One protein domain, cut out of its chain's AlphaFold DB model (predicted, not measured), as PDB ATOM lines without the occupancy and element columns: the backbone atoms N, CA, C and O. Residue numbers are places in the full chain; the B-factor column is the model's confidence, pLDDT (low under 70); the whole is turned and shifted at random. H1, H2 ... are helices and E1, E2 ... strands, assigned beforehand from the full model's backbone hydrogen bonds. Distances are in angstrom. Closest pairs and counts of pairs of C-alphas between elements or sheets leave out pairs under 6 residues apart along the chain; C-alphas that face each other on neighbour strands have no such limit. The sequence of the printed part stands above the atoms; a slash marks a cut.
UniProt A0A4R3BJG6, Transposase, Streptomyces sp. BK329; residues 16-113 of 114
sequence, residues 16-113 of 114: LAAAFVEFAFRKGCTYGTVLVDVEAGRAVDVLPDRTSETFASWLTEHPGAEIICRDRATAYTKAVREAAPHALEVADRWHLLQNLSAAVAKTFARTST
ATOM      1  N   LEU A  16      21.985  41.970  40.543       64.75
ATOM      2  CA  LEU A  16      21.676  42.206  39.129       64.75
ATOM      3  C   LEU A  16      22.770  43.047  38.437       64.75
ATOM      4  O   LEU A  16      23.178  42.737  37.316       64.75
ATOM      5  N   ALA A  17      23.334  44.043  39.134       72.69
ATOM      6  CA  ALA A  17      24.459  44.833  38.638       72.69
ATOM      7  C   ALA A  17      25.541  45.084  39.701       72.69
ATOM      8  O   ALA A  17      25.309  45.738  40.718       72.69
ATOM      9  N   ALA A  18      26.756  44.617  39.418       81.19
ATOM     10  CA  ALA A  18      27.943  44.775  40.249       81.19
ATOM     11  C   ALA A  18      28.913  45.782  39.623       81.19
ATOM     12  O   ALA A  18      29.233  45.676  38.439       81.19
ATOM     13  N   ALA A  19      29.443  46.719  40.408       79.69
ATOM     14  CA  ALA A  19      30.577  47.543  40.005       79.69
ATOM     15  C   ALA A  19      31.835  47.171  40.791       79.69
ATOM     16  O   ALA A  19      31.811  47.100  42.019       79.69
ATOM     17  N   PHE A  20      32.941  46.993  40.068       81.19
ATOM     18  CA  PHE A  20      34.258  46.681  40.616       81.19
ATOM     19  C   PHE A  20      35.206  47.826  40.321       81.19
ATOM     20  O   PHE A  20      35.536  48.111  39.163       81.19
ATOM     21  N   VAL A  21      35.639  48.491  41.384       79.69
ATOM     22  CA  VAL A  21      36.496  49.669  41.293       79.69
ATOM     23  C   VAL A  21      37.754  49.473  42.119       79.69
ATOM     24  O   VAL A  21      37.723  48.918  43.216       79.69
ATOM     25  N   GLU A  22      38.883  49.930  41.585       83.44
ATOM     26  CA  GLU A  22      40.133  49.939  42.333       83.44
ATOM     27  C   GLU A  22      40.057  50.968  43.468       83.44
ATOM     28  O   GLU A  22      39.676  52.122  43.269       83.44
ATOM     29  N   PHE A  23      40.452  50.546  44.666       83.38
ATOM     30  CA  PHE A  23      40.475  51.379  45.857       83.38
ATOM     31  C   PHE A  23      41.866  51.394  46.475       83.38
ATOM     32  O   PHE A  23      42.525  50.365  46.585       83.38
ATOM     33  N   ALA A  24      42.318  52.564  46.919       86.69
ATOM     34  CA  ALA A  24      43.600  52.707  47.591       86.69
ATOM     35  C   ALA A  24      43.401  52.771  49.109       86.69
ATOM     36  O   ALA A  24      42.959  53.794  49.629       86.69
ATOM     37  N   PHE A  25      43.822  51.730  49.833       84.75
ATOM     38  CA  PHE A  25      43.946  51.796  51.296       84.75
ATOM     39  C   PHE A  25      45.009  52.820  51.704       84.75
ATOM     40  O   PHE A  25      44.820  53.615  52.623       84.75
ATOM     41  N   ARG A  26      46.130  52.819  50.974       89.38
ATOM     42  CA  ARG A  26      47.187  53.825  51.066       89.38
ATOM     43  C   ARG A  26      47.691  54.116  49.663       89.38
ATOM     44  O   ARG A  26      48.362  53.279  49.057       89.38
ATOM     45  N   LYS A  27      47.373  55.308  49.154       86.19
ATOM     46  CA  LYS A  27      47.754  55.745  47.805       86.19
ATOM     47  C   LYS A  27      49.260  55.569  47.587       86.19
ATOM     48  O   LYS A  27      50.062  56.040  48.388       86.19
ATOM     49  N   GLY A  28      49.623  54.874  46.511       86.56
ATOM     50  CA  GLY A  28      51.013  54.554  46.164       86.56
ATOM     51  C   GLY A  28      51.618  53.348  46.891       86.56
ATOM     52  O   GLY A  28      52.763  53.014  46.612       86.56
ATOM     53  N   CYS A  29      50.885  52.687  47.792       87.56
ATOM     54  CA  CYS A  29      51.396  51.537  48.546       87.56
ATOM     55  C   CYS A  29      50.494  50.312  48.413       87.56
ATOM     56  O   CYS A  29      50.947  49.258  47.980       87.56
ATOM     57  N   THR A  30      49.223  50.448  48.784       87.19
ATOM     58  CA  THR A  30      48.319  49.307  48.946       87.19
ATOM     59  C   THR A  30      46.980  49.630  48.314       87.19
ATOM     60  O   THR A  30      46.353  50.640  48.650       87.19
ATOM     61  N   TYR A  31      46.563  48.751  47.408       85.88
ATOM     62  CA  TYR A  31      45.341  48.865  46.631       85.88
ATOM     63  C   TYR A  31      44.559  47.558  46.719       85.88
ATOM     64  O   TYR A  31      45.167  46.489  46.724       85.88
ATOM     65  N   GLY A  32      43.239  47.669  46.743       89.00
ATOM     66  CA  GLY A  32      42.293  46.565  46.689       89.00
ATOM     67  C   GLY A  32      41.165  46.858  45.705       89.00
ATOM     68  O   GLY A  32      41.251  47.793  44.900       89.00
ATOM     69  N   THR A  33      40.092  46.084  45.805       88.25
ATOM     70  CA  THR A  33      38.907  46.213  44.951       88.25
ATOM     71  C   THR A  33      37.684  46.445  45.821       88.25
ATOM     72  O   THR A  33      37.442  45.686  46.749       88.25
ATOM     73  N   VAL A  34      36.900  47.478  45.526       88.44
ATOM     74  CA  VAL A  34      35.591  47.694  46.154       88.44
ATOM     75  C   VAL A  34      34.512  47.162  45.228       88.44
ATOM     76  O   VAL A  34      34.549  47.396  44.016       88.44
ATOM     77  N   LEU A  35      33.561  46.459  45.829       88.25
ATOM     78  CA  LEU A  35      32.396  45.884  45.189       88.25
ATOM     79  C   LEU A  35      31.176  46.687  45.598       88.25
ATOM     80  O   LEU A  35      30.953  46.934  46.784       88.25
ATOM     81  N   VAL A  36      30.384  47.093  44.616       86.88
ATOM     82  CA  VAL A  36      29.174  47.882  44.834       86.88
ATOM     83  C   VAL A  36      28.019  47.212  44.116       86.88
ATOM     84  O   VAL A  36      28.126  46.892  42.933       86.88
ATOM     85  N   ASP A  37      26.916  47.038  44.830       86.56
ATOM     86  CA  ASP A  37      25.625  46.749  44.226       86.56
ATOM     87  C   ASP A  37      25.096  48.066  43.665       86.56
ATOM     88  O   ASP A  37      24.790  49.006  44.408       86.56
ATOM     89  N   VAL A  38      25.075  48.156  42.340       83.00
ATOM     90  CA  VAL A  38      24.712  49.380  41.626       83.00
ATOM     91  C   VAL A  38      23.218  49.658  41.752       83.00
ATOM     92  O   VAL A  38      22.828  50.823  41.787       83.00
ATOM     93  N   GLU A  39      22.389  48.620  41.859       83.75
ATOM     94  CA  GLU A  39      20.941  48.787  41.976       83.75
ATOM     95  C   GLU A  39      20.542  49.221  43.380       83.75
ATOM     96  O   GLU A  39      19.777  50.170  43.546       83.75
ATOM     97  N   ALA A  40      21.103  48.565  44.396       83.31
ATOM     98  CA  ALA A  40      20.861  48.931  45.787       83.31
ATOM     99  C   ALA A  40      21.658  50.172  46.227       83.31
ATOM    100  O   ALA A  40      21.423  50.702  47.313       83.31
ATOM    101  N   GLY A  41      22.618  50.627  45.415       84.69
ATOM    102  CA  GLY A  41      23.456  51.791  45.700       84.69
ATOM    103  C   GLY A  41      24.324  51.627  46.951       84.69
ATOM    104  O   GLY A  41      24.609  52.614  47.630       84.69
ATOM    105  N   ARG A  42      24.725  50.393  47.287       85.00
ATOM    106  CA  ARG A  42      25.454  50.081  48.526       85.00
ATOM    107  C   ARG A  42      26.756  49.344  48.254       85.00
ATOM    108  O   ARG A  42      26.851  48.529  47.338       85.00
ATOM    109  N   ALA A  43      27.752  49.610  49.094       86.19
ATOM    110  CA  ALA A  43      28.955  48.795  49.126       86.19
ATOM    111  C   ALA A  43      28.598  47.372  49.577       86.19
ATOM    112  O   ALA A  43      27.765  47.175  50.463       86.19
ATOM    113  N   VAL A  44      29.218  46.403  48.921       86.88
ATOM    114  CA  VAL A  44      28.996  44.974  49.126       86.88
ATOM    115  C   VAL A  44      30.185  44.376  49.854       86.88
ATOM    116  O   VAL A  44      30.012  43.707  50.863       86.88
ATOM    117  N   ASP A  45      31.393  44.627  49.351       88.25
ATOM    118  CA  ASP A  45      32.613  44.089  49.940       88.25
ATOM    119  C   ASP A  45      33.841  44.904  49.514       88.25
ATOM    120  O   ASP A  45      33.792  45.702  48.568       88.25
ATOM    121  N   VAL A  46      34.956  44.694  50.210       89.56
ATOM    122  CA  VAL A  46      36.266  45.242  49.860       89.56
ATOM    123  C   VAL A  46      37.305  44.127  49.891       89.56
ATOM    124  O   VAL A  46      37.671  43.618  50.950       89.56
ATOM    125  N   LEU A  47      37.832  43.783  48.720       89.75
ATOM    126  CA  LEU A  47      38.892  42.794  48.577       89.75
ATOM    127  C   LEU A  47      40.250  43.387  48.971       89.75
ATOM    128  O   LEU A  47      40.522  44.564  48.702       89.75
ATOM    129  N   PRO A  48      41.133  42.573  49.578       88.50
ATOM    130  CA  PRO A  48      42.419  43.038  50.096       88.50
ATOM    131  C   PRO A  48      43.445  43.356  48.999       88.50
ATOM    132  O   PRO A  48      44.439  44.031  49.273       88.50
ATOM    133  N   ASP A  49      43.225  42.876  47.774       87.62
ATOM    134  CA  ASP A  49      44.141  43.001  46.641       87.62
ATOM    135  C   ASP A  49      43.382  43.173  45.309       87.62
ATOM    136  O   ASP A  49      42.172  43.387  45.295       87.62
ATOM    137  N   ARG A  50      44.123  43.146  44.191       84.81
ATOM    138  CA  ARG A  50      43.623  43.341  42.815       84.81
ATOM    139  C   ARG A  50      43.909  42.138  41.910       84.81
ATOM    140  O   ARG A  50      44.103  42.294  40.703       84.81
ATOM    141  N   THR A  51      44.080  40.959  42.497       87.75
ATOM    142  CA  THR A  51      44.472  39.753  41.763       87.75
ATOM    143  C   THR A  51      43.270  39.132  41.057       87.75
ATOM    144  O   THR A  51      42.125  39.269  41.489       87.75
ATOM    145  N   SER A  52      43.531  38.442  39.944       86.69
ATOM    146  CA  SER A  52      42.489  37.700  39.225       86.69
ATOM    147  C   SER A  52      41.947  36.568  40.100       86.69
ATOM    148  O   SER A  52      40.766  36.253  40.050       86.69
ATOM    149  N   GLU A  53      42.812  35.969  40.912       90.62
ATOM    150  CA  GLU A  53      42.533  34.816  41.757       90.62
ATOM    151  C   GLU A  53      41.582  35.182  42.900       90.62
ATOM    152  O   GLU A  53      40.524  34.565  43.031       90.62
ATOM    153  N   THR A  54      41.902  36.229  43.674       89.38
ATOM    154  CA  THR A  54      41.023  36.725  44.747       89.38
ATOM    155  C   THR A  54      39.670  37.142  44.176       89.38
ATOM    156  O   THR A  54      38.625  36.858  44.763       89.38
ATOM    157  N   PHE A  55      39.672  37.761  42.994       88.00
ATOM    158  CA  PHE A  55      38.445  38.206  42.353       88.00
ATOM    159  C   PHE A  55      37.557  37.053  41.857       88.00
ATOM    160  O   PHE A  55      36.351  37.047  42.101       88.00
ATOM    161  N   ALA A  56      38.148  36.044  41.212       89.56
ATOM    162  CA  ALA A  56      37.434  34.855  40.756       89.56
ATOM    163  C   ALA A  56      36.871  34.034  41.929       89.56
ATOM    164  O   ALA A  56      35.740  33.550  41.845       89.56
ATOM    165  N   SER A  57      37.621  33.918  43.035       91.25
ATOM    166  CA  SER A  57      37.137  33.257  44.257       91.25
ATOM    167  C   SER A  57      35.885  33.947  44.785       91.25
ATOM    168  O   SER A  57      34.878  33.290  45.030       91.25
ATOM    169  N   TRP A  58      35.908  35.282  44.864       89.75
ATOM    170  CA  TRP A  58      34.764  36.045  45.352       89.75
ATOM    171  C   TRP A  58      33.520  35.857  44.475       89.75
ATOM    172  O   TRP A  58      32.439  35.610  45.004       89.75
ATOM    173  N   LEU A  59      33.666  35.917  43.145       88.88
ATOM    174  CA  LEU A  59      32.559  35.685  42.206       88.88
ATOM    175  C   LEU A  59      31.995  34.259  42.302       88.88
ATOM    176  O   LEU A  59      30.794  34.060  42.146       88.88
ATOM    177  N   THR A  60      32.851  33.273  42.577       89.19
ATOM    178  CA  THR A  60      32.435  31.871  42.747       89.19
ATOM    179  C   THR A  60      31.640  31.676  44.039       89.19
ATOM    180  O   THR A  60      30.657  30.937  44.056       89.19
ATOM    181  N   GLU A  61      32.048  32.345  45.119       88.56
ATOM    182  CA  GLU A  61      31.353  32.320  46.413       88.56
ATOM    183  C   GLU A  61      30.026  33.097  46.387       88.56
ATOM    184  O   GLU A  61      29.113  32.777  47.149       88.56
ATOM    185  N   HIS A  62      29.897  34.073  45.484       84.94
ATOM    186  CA  HIS A  62      28.735  34.956  45.361       84.94
ATOM    187  C   HIS A  62      28.148  34.918  43.939       84.94
ATOM    188  O   HIS A  62      28.262  35.893  43.186       84.94
ATOM    189  N   PRO A  63      27.509  33.800  43.543       82.31
ATOM    190  CA  PRO A  63      26.891  33.685  42.231       82.31
ATOM    191  C   PRO A  63      25.672  34.610  42.112       82.31
ATOM    192  O   PRO A  63      24.986  34.883  43.095       82.31
ATOM    193  N   GLY A  64      25.357  35.034  40.887       83.38
ATOM    194  CA  GLY A  64      24.164  35.839  40.593       83.38
ATOM    195  C   GLY A  64      24.445  37.235  40.044       83.38
ATOM    196  O   GLY A  64      23.497  37.986  39.840       83.38
ATOM    197  N   ALA A  65      25.712  37.574  39.790       84.56
ATOM    198  CA  ALA A  65      26.077  38.771  39.044       84.56
ATOM    199  C   ALA A  65      25.698  38.631  37.560       84.56
ATOM    200  O   ALA A  65      26.322  37.855  36.838       84.56
ATOM    201  N   GLU A  66      24.707  39.391  37.090       86.75
ATOM    202  CA  GLU A  66      24.316  39.397  35.668       86.75
ATOM    203  C   GLU A  66      25.053  40.473  34.866       86.75
ATOM    204  O   GLU A  66      25.412  40.253  33.710       86.75
ATOM    205  N   ILE A  67      25.313  41.631  35.475       87.19
ATOM    206  CA  ILE A  67      26.054  42.737  34.867       87.19
ATOM    207  C   ILE A  67      27.258  43.070  35.741       87.19
ATOM    208  O   ILE A  67      27.128  43.325  36.935       87.19
ATOM    209  N   ILE A  68      28.439  43.119  35.129       88.62
ATOM    210  CA  ILE A  68      29.701  43.438  35.794       88.62
ATOM    211  C   ILE A  68      30.299  44.692  35.151       88.62
ATOM    212  O   ILE A  68      30.891  44.652  34.072       88.62
ATOM    213  N   CYS A  69      30.166  45.829  35.832       87.81
ATOM    214  CA  CYS A  69      30.819  47.080  35.473       87.81
ATOM    215  C   CYS A  69      32.226  47.132  36.081       87.81
ATOM    216  O   CYS A  69      32.384  47.041  37.295       87.81
ATOM    217  N   ARG A  70      33.271  47.298  35.265       85.06
ATOM    218  CA  ARG A  70      34.660  47.306  35.766       85.06
ATOM    219  C   ARG A  70      35.582  48.293  35.057       85.06
ATOM    220  O   ARG A  70      35.331  48.692  33.909       85.06
ATOM    221  N   ASP A  71      36.690  48.639  35.711       77.25
ATOM    222  CA  ASP A  71      37.806  49.378  35.097       77.25
ATOM    223  C   ASP A  71      38.643  48.492  34.151       77.25
ATOM    224  O   ASP A  71      38.723  47.281  34.326       77.25
ATOM    225  N   ARG A  72      39.251  49.097  33.113       71.19
ATOM    226  CA  ARG A  72      39.979  48.520  31.959       71.19
ATOM    227  C   ARG A  72      41.216  47.692  32.290       71.19
ATOM    228  O   ARG A  72      41.868  47.239  31.351       71.19
ATOM    229  N   ALA A  73      41.481  47.399  33.557       72.12
ATOM    230  CA  ALA A  73      42.488  46.427  33.945       72.12
ATOM    231  C   ALA A  73      42.143  45.023  33.408       72.12
ATOM    232  O   ALA A  73      41.039  44.505  33.581       72.12
ATOM    233  N   THR A  74      43.115  44.400  32.740       70.94
ATOM    234  CA  THR A  74      42.971  43.092  32.080       70.94
ATOM    235  C   THR A  74      42.790  41.935  33.062       70.94
ATOM    236  O   THR A  74      42.199  40.922  32.695       70.94
ATOM    237  N   ALA A  75      43.262  42.091  34.303       72.06
ATOM    238  CA  ALA A  75      43.156  41.081  35.354       72.06
ATOM    239  C   ALA A  75      41.696  40.713  35.672       72.06
ATOM    240  O   ALA A  75      41.384  39.537  35.828       72.06
ATOM    241  N   TYR A  76      40.786  41.693  35.683       76.44
ATOM    242  CA  TYR A  76      39.381  41.447  36.013       76.44
ATOM    243  C   TYR A  76      38.653  40.651  34.929       76.44
ATOM    244  O   TYR A  76      37.879  39.759  35.248       76.44
ATOM    245  N   THR A  77      38.939  40.906  33.651       84.00
ATOM    246  CA  THR A  77      38.257  40.204  32.554       84.00
ATOM    247  C   THR A  77      38.566  38.711  32.527       84.00
ATOM    248  O   THR A  77      37.690  37.909  32.210       84.00
ATOM    249  N   LYS A  78      39.790  38.307  32.887       85.81
ATOM    250  CA  LYS A  78      40.121  36.881  33.009       85.81
ATOM    251  C   LYS A  78      39.259  36.216  34.090       85.81
ATOM    252  O   LYS A  78      38.582  35.236  33.807       85.81
ATOM    253  N   ALA A  79      39.237  36.800  35.283       87.19
ATOM    254  CA  ALA A  79      38.457  36.309  36.413       87.19
ATOM    255  C   ALA A  79      36.945  36.258  36.138       87.19
ATOM    256  O   ALA A  79      36.313  35.261  36.471       87.19
ATOM    257  N   VAL A  80      36.368  37.279  35.488       88.94
ATOM    258  CA  VAL A  80      34.944  37.260  35.104       88.94
ATOM    259  C   VAL A  80      34.653  36.098  34.163       88.94
ATOM    260  O   VAL A  80      33.704  35.357  34.382       88.94
ATOM    261  N   ARG A  81      35.486  35.885  33.141       88.88
ATOM    262  CA  ARG A  81      35.283  34.784  32.188       88.88
ATOM    263  C   ARG A  81      35.375  33.406  32.837       88.88
ATOM    264  O   ARG A  81      34.706  32.489  32.375       88.88
ATOM    265  N   GLU A  82      36.207  33.255  33.862       89.38
ATOM    266  CA  GLU A  82      36.385  31.986  34.570       89.38
ATOM    267  C   GLU A  82      35.268  31.734  35.595       89.38
ATOM    268  O   GLU A  82      34.726  30.631  35.637       89.38
ATOM    269  N   ALA A  83      34.889  32.743  36.386       89.88
ATOM    270  CA  ALA A  83      33.966  32.581  37.516       89.88
ATOM    271  C   ALA A  83      32.506  32.966  37.212       89.88
ATOM    272  O   ALA A  83      31.585  32.435  37.826       89.88
ATOM    273  N   ALA A  84      32.273  33.869  36.258       89.88
ATOM    274  CA  ALA A  84      30.949  34.366  35.882       89.88
ATOM    275  C   ALA A  84      30.815  34.542  34.350       89.88
ATOM    276  O   ALA A  84      30.521  35.638  33.875       89.88
ATOM    277  N   PRO A  85      30.998  33.478  33.538       91.19
ATOM    278  CA  PRO A  85      30.995  33.570  32.069       91.19
ATOM    279  C   PRO A  85      29.663  34.033  31.459       91.19
ATOM    280  O   PRO A  85      29.616  34.407  30.290       91.19
ATOM    281  N   HIS A  86      28.578  33.964  32.228       89.25
ATOM    282  CA  HIS A  86      27.247  34.422  31.842       89.25
ATOM    283  C   HIS A  86      27.048  35.926  32.071       89.25
ATOM    284  O   HIS A  86      26.106  36.493  31.521       89.25
ATOM    285  N   ALA A  87      27.911  36.565  32.865       90.31
ATOM    286  CA  ALA A  87      27.785  37.974  33.193       90.31
ATOM    287  C   ALA A  87      28.185  38.868  32.011       90.31
ATOM    288  O   ALA A  87      29.198  38.648  31.340       90.31
ATOM    289  N   LEU A  88      27.413  39.928  31.786       90.12
ATOM    290  CA  LEU A  88      27.727  40.962  30.813       90.12
ATOM    291  C   LEU A  88      28.785  41.914  31.381       90.12
ATOM    292  O   LEU A  88      28.519  42.682  32.307       90.12
ATOM    293  N   GLU A  89      29.975  41.918  30.783       89.62
ATOM    294  CA  GLU A  89      31.015  42.895  31.110       89.62
ATOM    295  C   GLU A  89      30.708  44.265  30.484       89.62
ATOM    296  O   GLU A  89      30.603  44.409  29.263       89.62
ATOM    297  N   VAL A  90      30.641  45.300  31.322       87.94
ATOM    298  CA  VAL A  90      30.471  46.699  30.912       87.94
ATOM    299  C   VAL A  90      31.692  47.510  31.344       87.94
ATOM    300  O   VAL A  90      32.207  47.389  32.458       87.94
ATOM    301  N   ALA A  91      32.194  48.356  30.446       85.44
ATOM    302  CA  ALA A  91      33.274  49.277  30.776       85.44
ATOM    303  C   ALA A  91      32.731  50.500  31.523       85.44
ATOM    304  O   ALA A  91      31.769  51.129  31.080       85.44
ATOM    305  N   ASP A  92      33.398  50.877  32.612       82.75
ATOM    306  CA  ASP A  92      33.047  52.084  33.353       82.75
ATOM    307  C   ASP A  92      33.159  53.357  32.486       82.75
ATOM    308  O   ASP A  92      34.183  53.635  31.846       82.75
ATOM    309  N   ARG A  93      32.089  54.164  32.488       85.19
ATOM    310  CA  ARG A  93      31.969  55.378  31.666       85.19
ATOM    311  C   ARG A  93      33.006  56.436  32.030       85.19
ATOM    312  O   ARG A  93      33.515  57.112  31.135       85.19
ATOM    313  N   TRP A  94      33.299  56.619  33.318       85.12
ATOM    314  CA  TRP A  94      34.253  57.638  33.752       85.12
ATOM    315  C   TRP A  94      35.647  57.312  33.219       85.12
ATOM    316  O   TRP A  94      36.279  58.171  32.604       85.12
ATOM    317  N   HIS A  95      36.077  56.054  33.328       82.94
ATOM    318  CA  HIS A  95      37.357  55.608  32.784       82.94
ATOM    319  C   HIS A  95      37.418  55.752  31.259       82.94
ATOM    320  O   HIS A  95      38.463  56.120  30.722       82.94
ATOM    321  N   LEU A  96      36.323  55.511  30.528       86.75
ATOM    322  CA  LEU A  96      36.284  55.757  29.080       86.75
ATOM    323  C   LEU A  96      36.510  57.238  28.741       86.75
ATOM    324  O   LEU A  96      37.349  57.546  27.891       86.75
ATOM    325  N   LEU A  97      35.817  58.147  29.429       90.81
ATOM    326  CA  LEU A  97      35.949  59.591  29.210       90.81
ATOM    327  C   LEU A  97      37.338  60.111  29.603       90.81
ATOM    328  O   LEU A  97      37.931  60.892  28.860       90.81
ATOM    329  N   GLN A  98      37.886  59.646  30.728       89.19
ATOM    330  CA  GLN A  98      39.239  60.005  31.163       89.19
ATOM    331  C   GLN A  98      40.301  59.530  30.173       89.19
ATOM    332  O   GLN A  98      41.176  60.303  29.783       89.19
ATOM    333  N   ASN A  99      40.199  58.281  29.710       87.81
ATOM    334  CA  ASN A  99      41.126  57.732  28.724       87.81
ATOM    335  C   ASN A  99      41.072  58.505  27.400       87.81
ATOM    336  O   ASN A  99      42.122  58.797  26.823       87.81
ATOM    337  N   LEU A 100      39.872  58.868  26.934       90.62
ATOM    338  CA  LEU A 100      39.699  59.684  25.733       90.62
ATOM    339  C   LEU A 100      40.329  61.070  25.906       90.62
ATOM    340  O   LEU A 100      41.129  61.486  25.070       90.62
ATOM    341  N   SER A 101      40.017  61.754  27.007       93.94
ATOM    342  CA  SER A 101      40.568  63.074  27.331       93.94
ATOM    343  C   SER A 101      42.104  63.058  27.352       93.94
ATOM    344  O   SER A 101      42.755  63.859  26.678       93.94
ATOM    345  N   ALA A 102      42.701  62.072  28.027       90.94
ATOM    346  CA  ALA A 102      44.149  61.902  28.082       90.94
ATOM    347  C   ALA A 102      44.773  61.608  26.706       90.94
ATOM    348  O   ALA A 102      45.862  62.101  26.402       90.94
ATOM    349  N   ALA A 103      44.110  60.811  25.863       92.19
ATOM    350  CA  ALA A 103      44.579  60.530  24.507       92.19
ATOM    351  C   ALA A 103      44.560  61.792  23.631       92.19
ATOM    352  O   ALA A 103      45.549  62.085  22.960       92.19
ATOM    353  N   VAL A 104      43.477  62.571  23.690       94.94
ATOM    354  CA  VAL A 104      43.341  63.841  22.963       94.94
ATOM    355  C   VAL A 104      44.422  64.837  23.393       94.94
ATOM    356  O   VAL A 104      45.111  65.399  22.542       94.94
ATOM    357  N   ALA A 105      44.645  64.999  24.700       93.44
ATOM    358  CA  ALA A 105      45.687  65.882  25.226       93.44
ATOM    359  C   ALA A 105      47.093  65.500  24.724       93.44
ATOM    360  O   ALA A 105      47.875  66.368  24.333       93.44
ATOM    361  N   LYS A 106      47.407  64.196  24.664       92.06
ATOM    362  CA  LYS A 106      48.681  63.702  24.112       92.06
ATOM    363  C   LYS A 106      48.840  64.041  22.631       92.06
ATOM    364  O   LYS A 106      49.947  64.377  22.213       92.06
ATOM    365  N   THR A 107      47.773  63.961  21.840       92.50
ATOM    366  CA  THR A 107      47.814  64.316  20.413       92.50
ATOM    367  C   THR A 107      48.168  65.789  20.217       92.50
ATOM    368  O   THR A 107      49.074  66.087  19.437       92.50
ATOM    369  N   PHE A 108      47.534  66.693  20.972       90.62
ATOM    370  CA  PHE A 108      47.838  68.128  20.921       90.62
ATOM    371  C   PHE A 108      49.253  68.451  21.420       90.62
ATOM    372  O   PHE A 108      49.967  69.229  20.789       90.62
ATOM    373  N   ALA A 109      49.721  67.807  22.494       85.38
ATOM    374  CA  ALA A 109      51.087  68.003  22.987       85.38
ATOM    375  C   ALA A 109      52.155  67.607  21.946       85.38
ATOM    376  O   ALA A 109      53.179  68.275  21.812       85.38
ATOM    377  N   ARG A 110      51.906  66.546  21.164       72.56
ATOM    378  CA  ARG A 110      52.825  66.085  20.106       72.56
ATOM    379  C   ARG A 110      52.872  67.021  18.901       72.56
ATOM    380  O   ARG A 110      53.928  67.146  18.298       72.56
ATOM    381  N   THR A 111      51.759  67.669  18.563       68.62
ATOM    382  CA  THR A 111      51.686  68.646  17.459       68.62
ATOM    383  C   THR A 111      52.202  70.028  17.849       68.62
ATOM    384  O   THR A 111      52.613  70.776  16.978       68.62
ATOM    385  N   SER A 112      52.240  70.354  19.143       61.00
ATOM    386  CA  SER A 112      52.751  71.641  19.650       61.00
ATOM    387  C   SER A 112      54.283  71.700  19.766       61.00
ATOM    388  O   SER A 112      54.830  72.739  20.117       61.00
ATOM    389  N   THR A 113      54.969  70.575  19.530       55.38
ATOM    390  CA  THR A 113      56.440  70.442  19.604       55.38
ATOM    391  C   THR A 113      57.056  70.160  18.218       55.38
ATOM    392  O   THR A 113      58.207  69.734  18.133       55.38
TER     393      THR A 113
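What this domain is: This is residues 16 to 113 of the 114 residues of the protein "Transposase" of Streptomyces sp. BK329 (UniProt A0A4R3BJG6). A strongly twisted sheet of five strands makes one wall of a compact body, with helices H1 and H2 packed side by side on one side of it, grazing it. The long helix H3 leaves the body as an arm, and residues 100 to 113 stick out. The printed part has 98 residues, with three named helices and five named strands that follow each other along the chain as E1 E2 E3 H1 E4 H2 E5 H3; the class is mixed, helices and strands, and the mixed sheet runs E3 E2 E1 E4 E5. The whole is only just loose, close to compact, with a radius of gyration of the C-alphas of 15.5 A; it spans 53 by 30 by 26 A.

How they stand to each other: E1, residues 17 to 26, E2, residues 30 to 37, and E3, residues 42 to 47, form a meander, each strand the antiparallel neighbour of the one before. E1 and E2 form a hairpin, with N 32 and O 23 at 2.8 A. E2 and E3 form a hairpin, with N 44 and O 35 at 2.8 A. H1, residues 52 to 61, only grazes the sheet with residues 54 to 58. E4, residues 67 to 70, is parallel to E1, with N 18 and O 67 at 2.8 A. E3, H1 and E4 form a split strand-helix-strand unit, two strands running the same way with E2 and E1 between them, its crossover right-handed. H2, residues 74 to 83, only grazes the sheet with residues 76 to 81. H1 and H2 touch, the closest C-alphas being those of Ala 56 and Ala 79 at 4.7 A, and run the same way at a shallow tilt of 31 degrees. E5, residues 88 to 91, is parallel to E4, with N 90 and O 68 at 2.8 A. E4, H2 and E5 form a strand-helix-strand unit, two parallel neighbour strands with a helix between, its crossover right-handed. H3, residues 93 to 111, is not on the sheet and is apart from H1 and H2. In H1 and H3 every O i to N i+4 pair is within hydrogen-bond range; in H2, 4 of 6 are.

Where its parts are: E1 begins at C-alpha 17, at (24.459, 44.833, 38.638), and is 27.4 A long. E2 measures 23.3 A, E3 15.3 A, H1 14.3 A and H2 14.9 A. E4 and E5 are four residues each. H3, 27.7 A long, ends at C-alpha 111, at (51.686, 68.646, 17.459).

The domain as a whole: The C-alphas of Glu 61 and Thr 113 are the two farthest apart, at 52.9 A. Without residues 100 to 113 the body spans 34 by 28 by 25 A. The printed part has no cut, and its links between named elements are tight. Mean pLDDT of the printed part is 85.2; residue 16 and residues 111 to 113 are under 70.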